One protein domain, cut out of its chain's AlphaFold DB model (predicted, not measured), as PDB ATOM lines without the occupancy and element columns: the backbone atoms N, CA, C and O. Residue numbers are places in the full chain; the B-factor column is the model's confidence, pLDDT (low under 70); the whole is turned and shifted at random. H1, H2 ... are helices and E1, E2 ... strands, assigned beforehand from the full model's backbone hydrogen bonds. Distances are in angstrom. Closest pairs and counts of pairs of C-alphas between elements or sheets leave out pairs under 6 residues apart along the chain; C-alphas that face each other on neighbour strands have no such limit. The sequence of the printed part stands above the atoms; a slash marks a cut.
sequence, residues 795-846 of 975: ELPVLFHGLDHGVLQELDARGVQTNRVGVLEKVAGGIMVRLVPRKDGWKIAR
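This is residues 795 to 846 of the 975 residues of an uncharacterized protein of Pseudovirgaria hyperparasitica (UniProt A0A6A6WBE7). A two-stranded hairpin, E1 and E2, makes one end of an elongated domain, and three short helices form a loose group toward the other end. In that group H3 packs on H1 at a steep tilt, while H2 lies off to another side, near H1. The printed part has 52 residues, with H1, H2, H3, E1 and E2 in that order along the chain; the class is mixed, helices and strands, and the sheet, E1 - E2, is antiparallel. The whole is compact, with a radius of gyration of the C-alphas of 11.3 A, and spans 32 by 21 by 16 A.

Find C-alpha 833 at (42.180, -38.641, -42.360); from there E1, residues 833 to 838, runs 15.0 A. E2, residues 841 to 846, runs 15.9 A and ends at C-alpha 846, at (44.711, -35.166, -43.124). H2, residues 805 to 813, is 12.2 A long. H3, residues 821 to 828, measures 10.0 A. For H1, residues 796 to 801, start at C-alpha 796 at (39.889, -40.186, -30.279) and go 8.8 A.

Look first at the hairpin of E1 and E2, antiparallel at 145 degrees: N 834 and O 845 are 2.8 A apart, and N 843 and O 836 3.0 A, both within hydrogen-bond range. The closest C-alphas of H2 and E2, those of Val 807 and Arg 846, are 7.8 A apart. H1 and E2 are only just apart, at 8.2 A. H1 touches H3, closest at the C-alphas of Pro 797 and Val 821, 7.0 A; they run the same way at a steep tilt of 65 degrees. H1 and H2 are close but not clearly touching, with the C-alphas of His 801 and Leu 808 closest at 7.4 A. H2 and H3 are apart. Every O i to N i+4 pair is within hydrogen-bond range in H1 and H2, and 3 of 4 in H3.

The C-alphas of Gly 822 and Lys 839, the two farthest apart, are 33.9 A from each other. The printed part has no cut, and no link is long. Check the B-factor column at residues 801 to 802 and 805 to 823: pLDDT is under 70 there, against a mean of 71.4 over the printed part of this model.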
ATOM      1  N   GLU A 795      39.605 -43.806 -28.331       75.31
ATOM      2  CA  GLU A 795      40.992 -43.515 -28.728       75.31
ATOM      3  C   GLU A 795      41.142 -42.115 -29.338       75.31
ATOM      4  O   GLU A 795      42.249 -41.626 -29.572       75.31
ATOM      5  N   LEU A 796      40.006 -41.457 -29.580       72.12
ATOM      6  CA  LEU A 796      39.889 -40.186 -30.279       72.12
ATOM      7  C   LEU A 796      40.780 -39.080 -29.679       72.12
ATOM      8  O   LEU A 796      41.464 -38.415 -30.449       72.12
ATOM      9  N   PRO A 797      40.874 -38.891 -28.347       70.88
ATOM     10  CA  PRO A 797      41.732 -37.847 -27.780       70.88
ATOM     11  C   PRO A 797      43.218 -38.021 -28.131       70.88
ATOM     12  O   PRO A 797      43.895 -37.051 -28.459       70.88
ATOM     13  N   VAL A 798      43.720 -39.259 -28.134       72.44
ATOM     14  CA  VAL A 798      45.120 -39.560 -28.481       72.44
ATOM     15  C   VAL A 798      45.357 -39.402 -29.981       72.44
ATOM     16  O   VAL A 798      46.373 -38.840 -30.391       72.44
ATOM     17  N   LEU A 799      44.395 -39.833 -30.802       74.81
ATOM     18  CA  LEU A 799      44.426 -39.655 -32.255       74.81
ATOM     19  C   LEU A 799      44.476 -38.176 -32.654       74.81
ATOM     20  O   LEU A 799      45.240 -37.817 -33.545       74.81
ATOM     21  N   PHE A 800      43.717 -37.314 -31.971       71.75
ATOM     22  CA  PHE A 800      43.710 -35.874 -32.233       71.75
ATOM     23  C   PHE A 800      45.070 -35.232 -31.958       71.75
ATOM     24  O   PHE A 800      45.560 -34.485 -32.799       71.75
ATOM     25  N   HIS A 801      45.720 -35.567 -30.840       68.12
ATOM     26  CA  HIS A 801      47.068 -35.074 -30.531       68.12
ATOM     27  C   HIS A 801      48.159 -35.627 -31.467       68.12
ATOM     28  O   HIS A 801      49.245 -35.056 -31.533       68.12
ATOM     29  N   GLY A 802      47.877 -36.711 -32.200       69.31
ATOM     30  CA  GLY A 802      48.764 -37.288 -33.214       69.31
ATOM     31  C   GLY A 802      48.660 -36.659 -34.611       69.31
ATOM     32  O   GLY A 802      49.465 -37.009 -35.482       69.31
ATOM     33  N   LEU A 803      47.702 -35.750 -34.844       71.62
ATOM     34  CA  LEU A 803      47.540 -35.037 -36.119       71.62
ATOM     35  C   LEU A 803      48.700 -34.054 -36.369       71.62
ATOM     36  O   LEU A 803      49.415 -33.650 -35.455       71.62
ATOM     37  N   ASP A 804      48.933 -33.688 -37.632       71.44
ATOM     38  CA  ASP A 804      50.011 -32.758 -37.995       71.44
ATOM     39  C   ASP A 804      49.833 -31.371 -37.342       71.44
ATOM     40  O   ASP A 804      48.713 -30.879 -37.187       71.44
ATOM     41  N   HIS A 805      50.950 -30.714 -36.990       65.44
ATOM     42  CA  HIS A 805      50.959 -29.445 -36.243       65.44
ATOM     43  C   HIS A 805      50.109 -28.336 -36.880       65.44
ATOM     44  O   HIS A 805      49.482 -27.573 -36.152       65.44
ATOM     45  N   GLY A 806      50.029 -28.276 -38.214       65.50
ATOM     46  CA  GLY A 806      49.174 -27.306 -38.906       65.50
ATOM     47  C   GLY A 806      47.678 -27.536 -38.665       65.50
ATOM     48  O   GLY A 806      46.927 -26.582 -38.477       65.50
ATOM     49  N   VAL A 807      47.247 -28.798 -38.581       66.00
ATOM     50  CA  VAL A 807      45.851 -29.166 -38.286       66.00
ATOM     51  C   VAL A 807      45.523 -28.875 -36.825       66.00
ATOM     52  O   VAL A 807      44.458 -28.347 -36.521       66.00
ATOM     53  N   LEU A 808      46.459 -29.170 -35.921       67.06
ATOM     54  CA  LEU A 808      46.327 -28.842 -34.503       67.06
ATOM     55  C   LEU A 808      46.204 -27.329 -34.276       67.06
ATOM     56  O   LEU A 808      45.357 -26.912 -33.496       67.06
ATOM     57  N   GLN A 809      46.981 -26.515 -34.992       65.88
ATOM     58  CA  GLN A 809      46.933 -25.054 -34.895       65.88
ATOM     59  C   GLN A 809      45.624 -24.466 -35.455       65.88
ATOM     60  O   GLN A 809      45.086 -23.515 -34.892       65.88
ATOM     61  N   GLU A 810      45.069 -25.051 -36.522       65.75
ATOM     62  CA  GLU A 810      43.752 -24.669 -37.058       65.75
ATOM     63  C   GLU A 810      42.616 -25.012 -36.077       65.75
ATOM     64  O   GLU A 810      41.680 -24.234 -35.887       65.75
ATOM     65  N   LEU A 811      42.701 -26.172 -35.425       64.88
ATOM     66  CA  LEU A 811      41.747 -26.591 -34.396       64.88
ATOM     67  C   LEU A 811      41.857 -25.732 -33.128       64.88
ATOM     68  O   LEU A 811      40.834 -25.419 -32.512       64.88
ATOM     69  N   ASP A 812      43.072 -25.300 -32.787       65.12
ATOM     70  CA  ASP A 812      43.344 -24.374 -31.689       65.12
ATOM     71  C   ASP A 812      42.751 -22.982 -31.975       65.12
ATOM     72  O   ASP A 812      42.044 -22.415 -31.141       65.12
ATOM     73  N   ALA A 813      42.892 -22.489 -33.212       63.16
ATOM     74  CA  ALA A 813      42.267 -21.247 -33.676       63.16
ATOM     75  C   ALA A 813      40.724 -21.299 -33.679       63.16
ATOM     76  O   ALA A 813      40.066 -20.266 -33.552       63.16
ATOM     77  N   ARG A 814      40.128 -22.497 -33.778       62.12
ATOM     78  CA  ARG A 814      38.676 -22.731 -33.636       62.12
ATOM     79  C   ARG A 814      38.227 -22.916 -32.177       62.12
ATOM     80  O   ARG A 814      37.056 -23.210 -31.938       62.12
ATOM     81  N   GLY A 815      39.128 -22.749 -31.207       56.41
ATOM     82  CA  GLY A 815      38.829 -22.820 -29.775       56.41
ATOM     83  C   GLY A 815      38.641 -24.241 -29.230       56.41
ATOM     84  O   GLY A 815      38.024 -24.417 -28.177       56.41
ATOM     85  N   VAL A 816      39.143 -25.273 -29.918       59.34
ATOM     86  CA  VAL A 816      38.983 -26.683 -29.516       59.34
ATOM     87  C   VAL A 816      40.120 -27.115 -28.574       59.34
ATOM     88  O   VAL A 816      40.865 -28.045 -28.856       59.34
ATOM     89  N   GLN A 817      40.249 -26.467 -27.413       55.94
ATOM     90  CA  GLN A 817      41.168 -26.896 -26.340       55.94
ATOM     91  C   GLN A 817      40.440 -27.751 -25.289       55.94
ATOM     92  O   GLN A 817      40.333 -27.378 -24.118       55.94
ATOM     93  N   THR A 818      39.860 -28.893 -25.682       59.97
ATOM     94  CA  THR A 818      39.117 -29.744 -24.728       59.97
ATOM     95  C   THR A 818      39.410 -31.233 -24.895       59.97
ATOM     96  O   THR A 818      39.322 -31.751 -26.003       59.97
ATOM     97  N   ASN A 819      39.608 -31.946 -23.780       60.09
ATOM     98  CA  ASN A 819      39.693 -33.418 -23.740       60.09
ATOM     99  C   ASN A 819      38.314 -34.084 -23.569       60.09
ATOM    100  O   ASN A 819      38.205 -35.243 -23.160       60.09
ATOM    101  N   ARG A 820      37.229 -33.348 -23.842       62.38
ATOM    102  CA  ARG A 820      35.868 -33.884 -23.754       62.38
ATOM    103  C   ARG A 820      35.561 -34.686 -25.007       62.38
ATOM    104  O   ARG A 820      35.413 -34.121 -26.090       62.38
ATOM    105  N   VAL A 821      35.378 -35.992 -24.838       65.19
ATOM    106  CA  VAL A 821      35.088 -36.924 -25.940       65.19
ATOM    107  C   VAL A 821      33.855 -36.486 -26.735       65.19
ATOM    108  O   VAL A 821      33.889 -36.508 -27.956       65.19
ATOM    109  N   GLY A 822      32.801 -35.984 -26.082       65.88
ATOM    110  CA  GLY A 822      31.594 -35.521 -26.782       65.88
ATOM    111  C   GLY A 822      31.780 -34.263 -27.647       65.88
ATOM    112  O   GLY A 822      30.983 -34.028 -28.555       65.88
ATOM    113  N   VAL A 823      32.808 -33.447 -27.382       68.62
ATOM    114  CA  VAL A 823      33.184 -32.307 -28.240       68.62
ATOM    115  C   VAL A 823      34.067 -32.803 -29.381       68.62
ATOM    116  O   VAL A 823      33.800 -32.487 -30.538       68.62
ATOM    117  N   LEU A 824      35.051 -33.649 -29.065       70.19
ATOM    118  CA  LEU A 824      35.945 -34.259 -30.049       70.19
ATOM    119  C   LEU A 824      35.183 -35.108 -31.077       70.19
ATOM    120  O   LEU A 824      35.475 -34.999 -32.258       70.19
ATOM    121  N   GLU A 825      34.163 -35.878 -30.680       73.38
ATOM    122  CA  GLU A 825      33.315 -36.660 -31.600       73.38
ATOM    123  C   GLU A 825      32.598 -35.772 -32.626       73.38
ATOM    124  O   GLU A 825      32.524 -36.116 -33.805       73.38
ATOM    125  N   LYS A 826      32.097 -34.605 -32.199       75.12
ATOM    126  CA  LYS A 826      31.428 -33.652 -33.097       75.12
ATOM    127  C   LYS A 826      32.402 -33.019 -34.085       75.12
ATOM    128  O   LYS A 826      32.045 -32.814 -35.238       75.12
ATOM    129  N   VAL A 827      33.616 -32.714 -33.629       74.00
ATOM    130  CA  VAL A 827      34.670 -32.120 -34.463       74.00
ATOM    131  C   VAL A 827      35.266 -33.162 -35.416       74.00
ATOM    132  O   VAL A 827      35.509 -32.854 -36.579       74.00
ATOM    133  N   ALA A 828      35.425 -34.410 -34.965       74.69
ATOM    134  CA  ALA A 828      35.953 -35.521 -35.756       74.69
ATOM    135  C   ALA A 828      35.116 -35.810 -37.002       74.69
ATOM    136  O   ALA A 828      35.676 -36.135 -38.042       74.69
ATOM    137  N   GLY A 829      33.791 -35.626 -36.927       75.62
ATOM    138  CA  GLY A 829      32.902 -35.787 -38.079       75.62
ATOM    139  C   GLY A 829      33.225 -34.864 -39.264       75.62
ATOM    140  O   GLY A 829      32.784 -35.141 -40.374       75.62
ATOM    141  N   GLY A 830      33.996 -33.791 -39.047       73.94
ATOM    142  CA  GLY A 830      34.443 -32.865 -40.090       73.94
ATOM    143  C   GLY A 830      35.887 -33.061 -40.565       73.94
ATOM    144  O   GLY A 830      36.340 -32.279 -41.399       73.94
ATOM    145  N   ILE A 831      36.629 -34.046 -40.042       74.19
ATOM    146  CA  ILE A 831      38.052 -34.247 -40.354       74.19
ATOM    147  C   ILE A 831      38.224 -35.544 -41.145       74.19
ATOM    148  O   ILE A 831      38.005 -36.638 -40.629       74.19
ATOM    149  N   MET A 832      38.676 -35.420 -42.392       78.38
ATOM    150  CA  MET A 832      39.070 -36.564 -43.212       78.38
ATOM    151  C   MET A 832      40.535 -36.897 -42.947       78.38
ATOM    152  O   MET A 832      41.402 -36.026 -43.018       78.38
ATOM    153  N   VAL A 833      40.823 -38.162 -42.649       80.75
ATOM    154  CA  VAL A 833      42.180 -38.641 -42.360       80.75
ATOM    155  C   VAL A 833      42.533 -39.862 -43.209       80.75
ATOM    156  O   VAL A 833      41.669 -40.673 -43.539       80.75
ATOM    157  N   ARG A 834      43.814 -40.009 -43.555       82.06
ATOM    158  CA  ARG A 834      44.379 -41.156 -44.277       82.06
ATOM    159  C   ARG A 834      45.698 -41.582 -43.638       82.06
ATOM    160  O   ARG A 834      46.452 -40.763 -43.124       82.06
ATOM    161  N   LEU A 835      45.988 -42.878 -43.694       83.31
ATOM    162  CA  LEU A 835      47.279 -43.417 -43.284       83.31
ATOM    163  C   LEU A 835      48.323 -43.173 -44.389       83.31
ATOM    164  O   LEU A 835      48.146 -43.635 -45.519       83.31
ATOM    165  N   VAL A 836      49.394 -42.444 -44.069       83.00
ATOM    166  CA  VAL A 836      50.469 -42.069 -45.001       83.00
ATOM    167  C   VAL A 836      51.800 -42.651 -44.506       83.00
ATOM    168  O   VAL A 836      52.127 -42.493 -43.325       83.00
ATOM    169  N   PRO A 837      52.580 -43.332 -45.368       83.19
ATOM    170  CA  PRO A 837      53.905 -43.813 -44.999       83.19
ATOM    171  C   PRO A 837      54.901 -42.644 -44.954       83.19
ATOM    172  O   PRO A 837      54.999 -41.860 -45.897       83.19
ATOM    173  N   ARG A 838      55.664 -42.535 -43.866       78.69
ATOM    174  CA  ARG A 838      56.808 -41.626 -43.713       78.69
ATOM    175  C   ARG A 838      58.075 -42.420 -43.374       78.69
ATOM    176  O   ARG A 838      58.028 -43.622 -43.118       78.69
ATOM    177  N   LYS A 839      59.231 -41.747 -43.385       78.94
ATOM    178  CA  LYS A 839      60.548 -42.353 -43.093       78.94
ATOM    179  C   LYS A 839      60.653 -42.921 -41.667       78.94
ATOM    180  O   LYS A 839      61.476 -43.792 -41.422       78.94
ATOM    181  N   ASP A 840      59.819 -42.436 -40.757       80.94
ATOM    182  CA  ASP A 840      59.703 -42.805 -39.345       80.94
ATOM    183  C   ASP A 840      58.538 -43.777 -39.050       80.94
ATOM    184  O   ASP A 840      58.345 -44.168 -37.900       80.94
ATOM    185  N   GLY A 841      57.787 -44.213 -40.072       83.62
ATOM    186  CA  GLY A 841      56.680 -45.166 -39.947       83.62
ATOM    187  C   GLY A 841      55.373 -44.676 -40.576       83.62
ATOM    188  O   GLY A 841      55.345 -43.722 -41.349       83.62
ATOM    189  N   TRP A 842      54.264 -45.352 -40.267       81.56
ATOM    190  CA  TRP A 842      52.932 -44.947 -40.728       81.56
ATOM    191  C   TRP A 842      52.355 -43.871 -39.809       81.56
ATOM    192  O   TRP A 842      52.276 -44.074 -38.598       81.56
ATOM    193  N   LYS A 843      51.904 -42.751 -40.381       80.62
ATOM    194  CA  LYS A 843      51.247 -41.670 -39.639       80.62
ATOM    195  C   LYS A 843      49.862 -41.391 -40.213       80.62
ATOM    196  O   LYS A 843      49.654 -41.457 -41.422       80.62
ATOM    197  N   ILE A 844      48.913 -41.072 -39.341       76.38
ATOM    198  CA  ILE A 844      47.601 -40.569 -39.746       76.38
ATOM    199  C   ILE A 844      47.770 -39.089 -40.109       76.38
ATOM    200  O   ILE A 844      48.131 -38.278 -39.259       76.38
ATOM    201  N   ALA A 845      47.542 -38.755 -41.375       76.38
ATOM    202  CA  ALA A 845      47.581 -37.394 -41.898       76.38
ATOM    203  C   ALA A 845      46.192 -36.985 -42.400       76.38
ATOM    204  O   ALA A 845      45.336 -37.836 -42.658       76.38
ATOM    205  N   ARG A 846      45.952 -35.680 -42.535       71.62
ATOM    206  CA  ARG A 846      44.711 -35.166 -43.124       71.62
ATOM    207  C   ARG A 846      44.630 -35.582 -44.594       71.62
ATOM    208  O   ARG A 846      45.623 -35.542 -45.312       71.62
TER     209      ARG A 846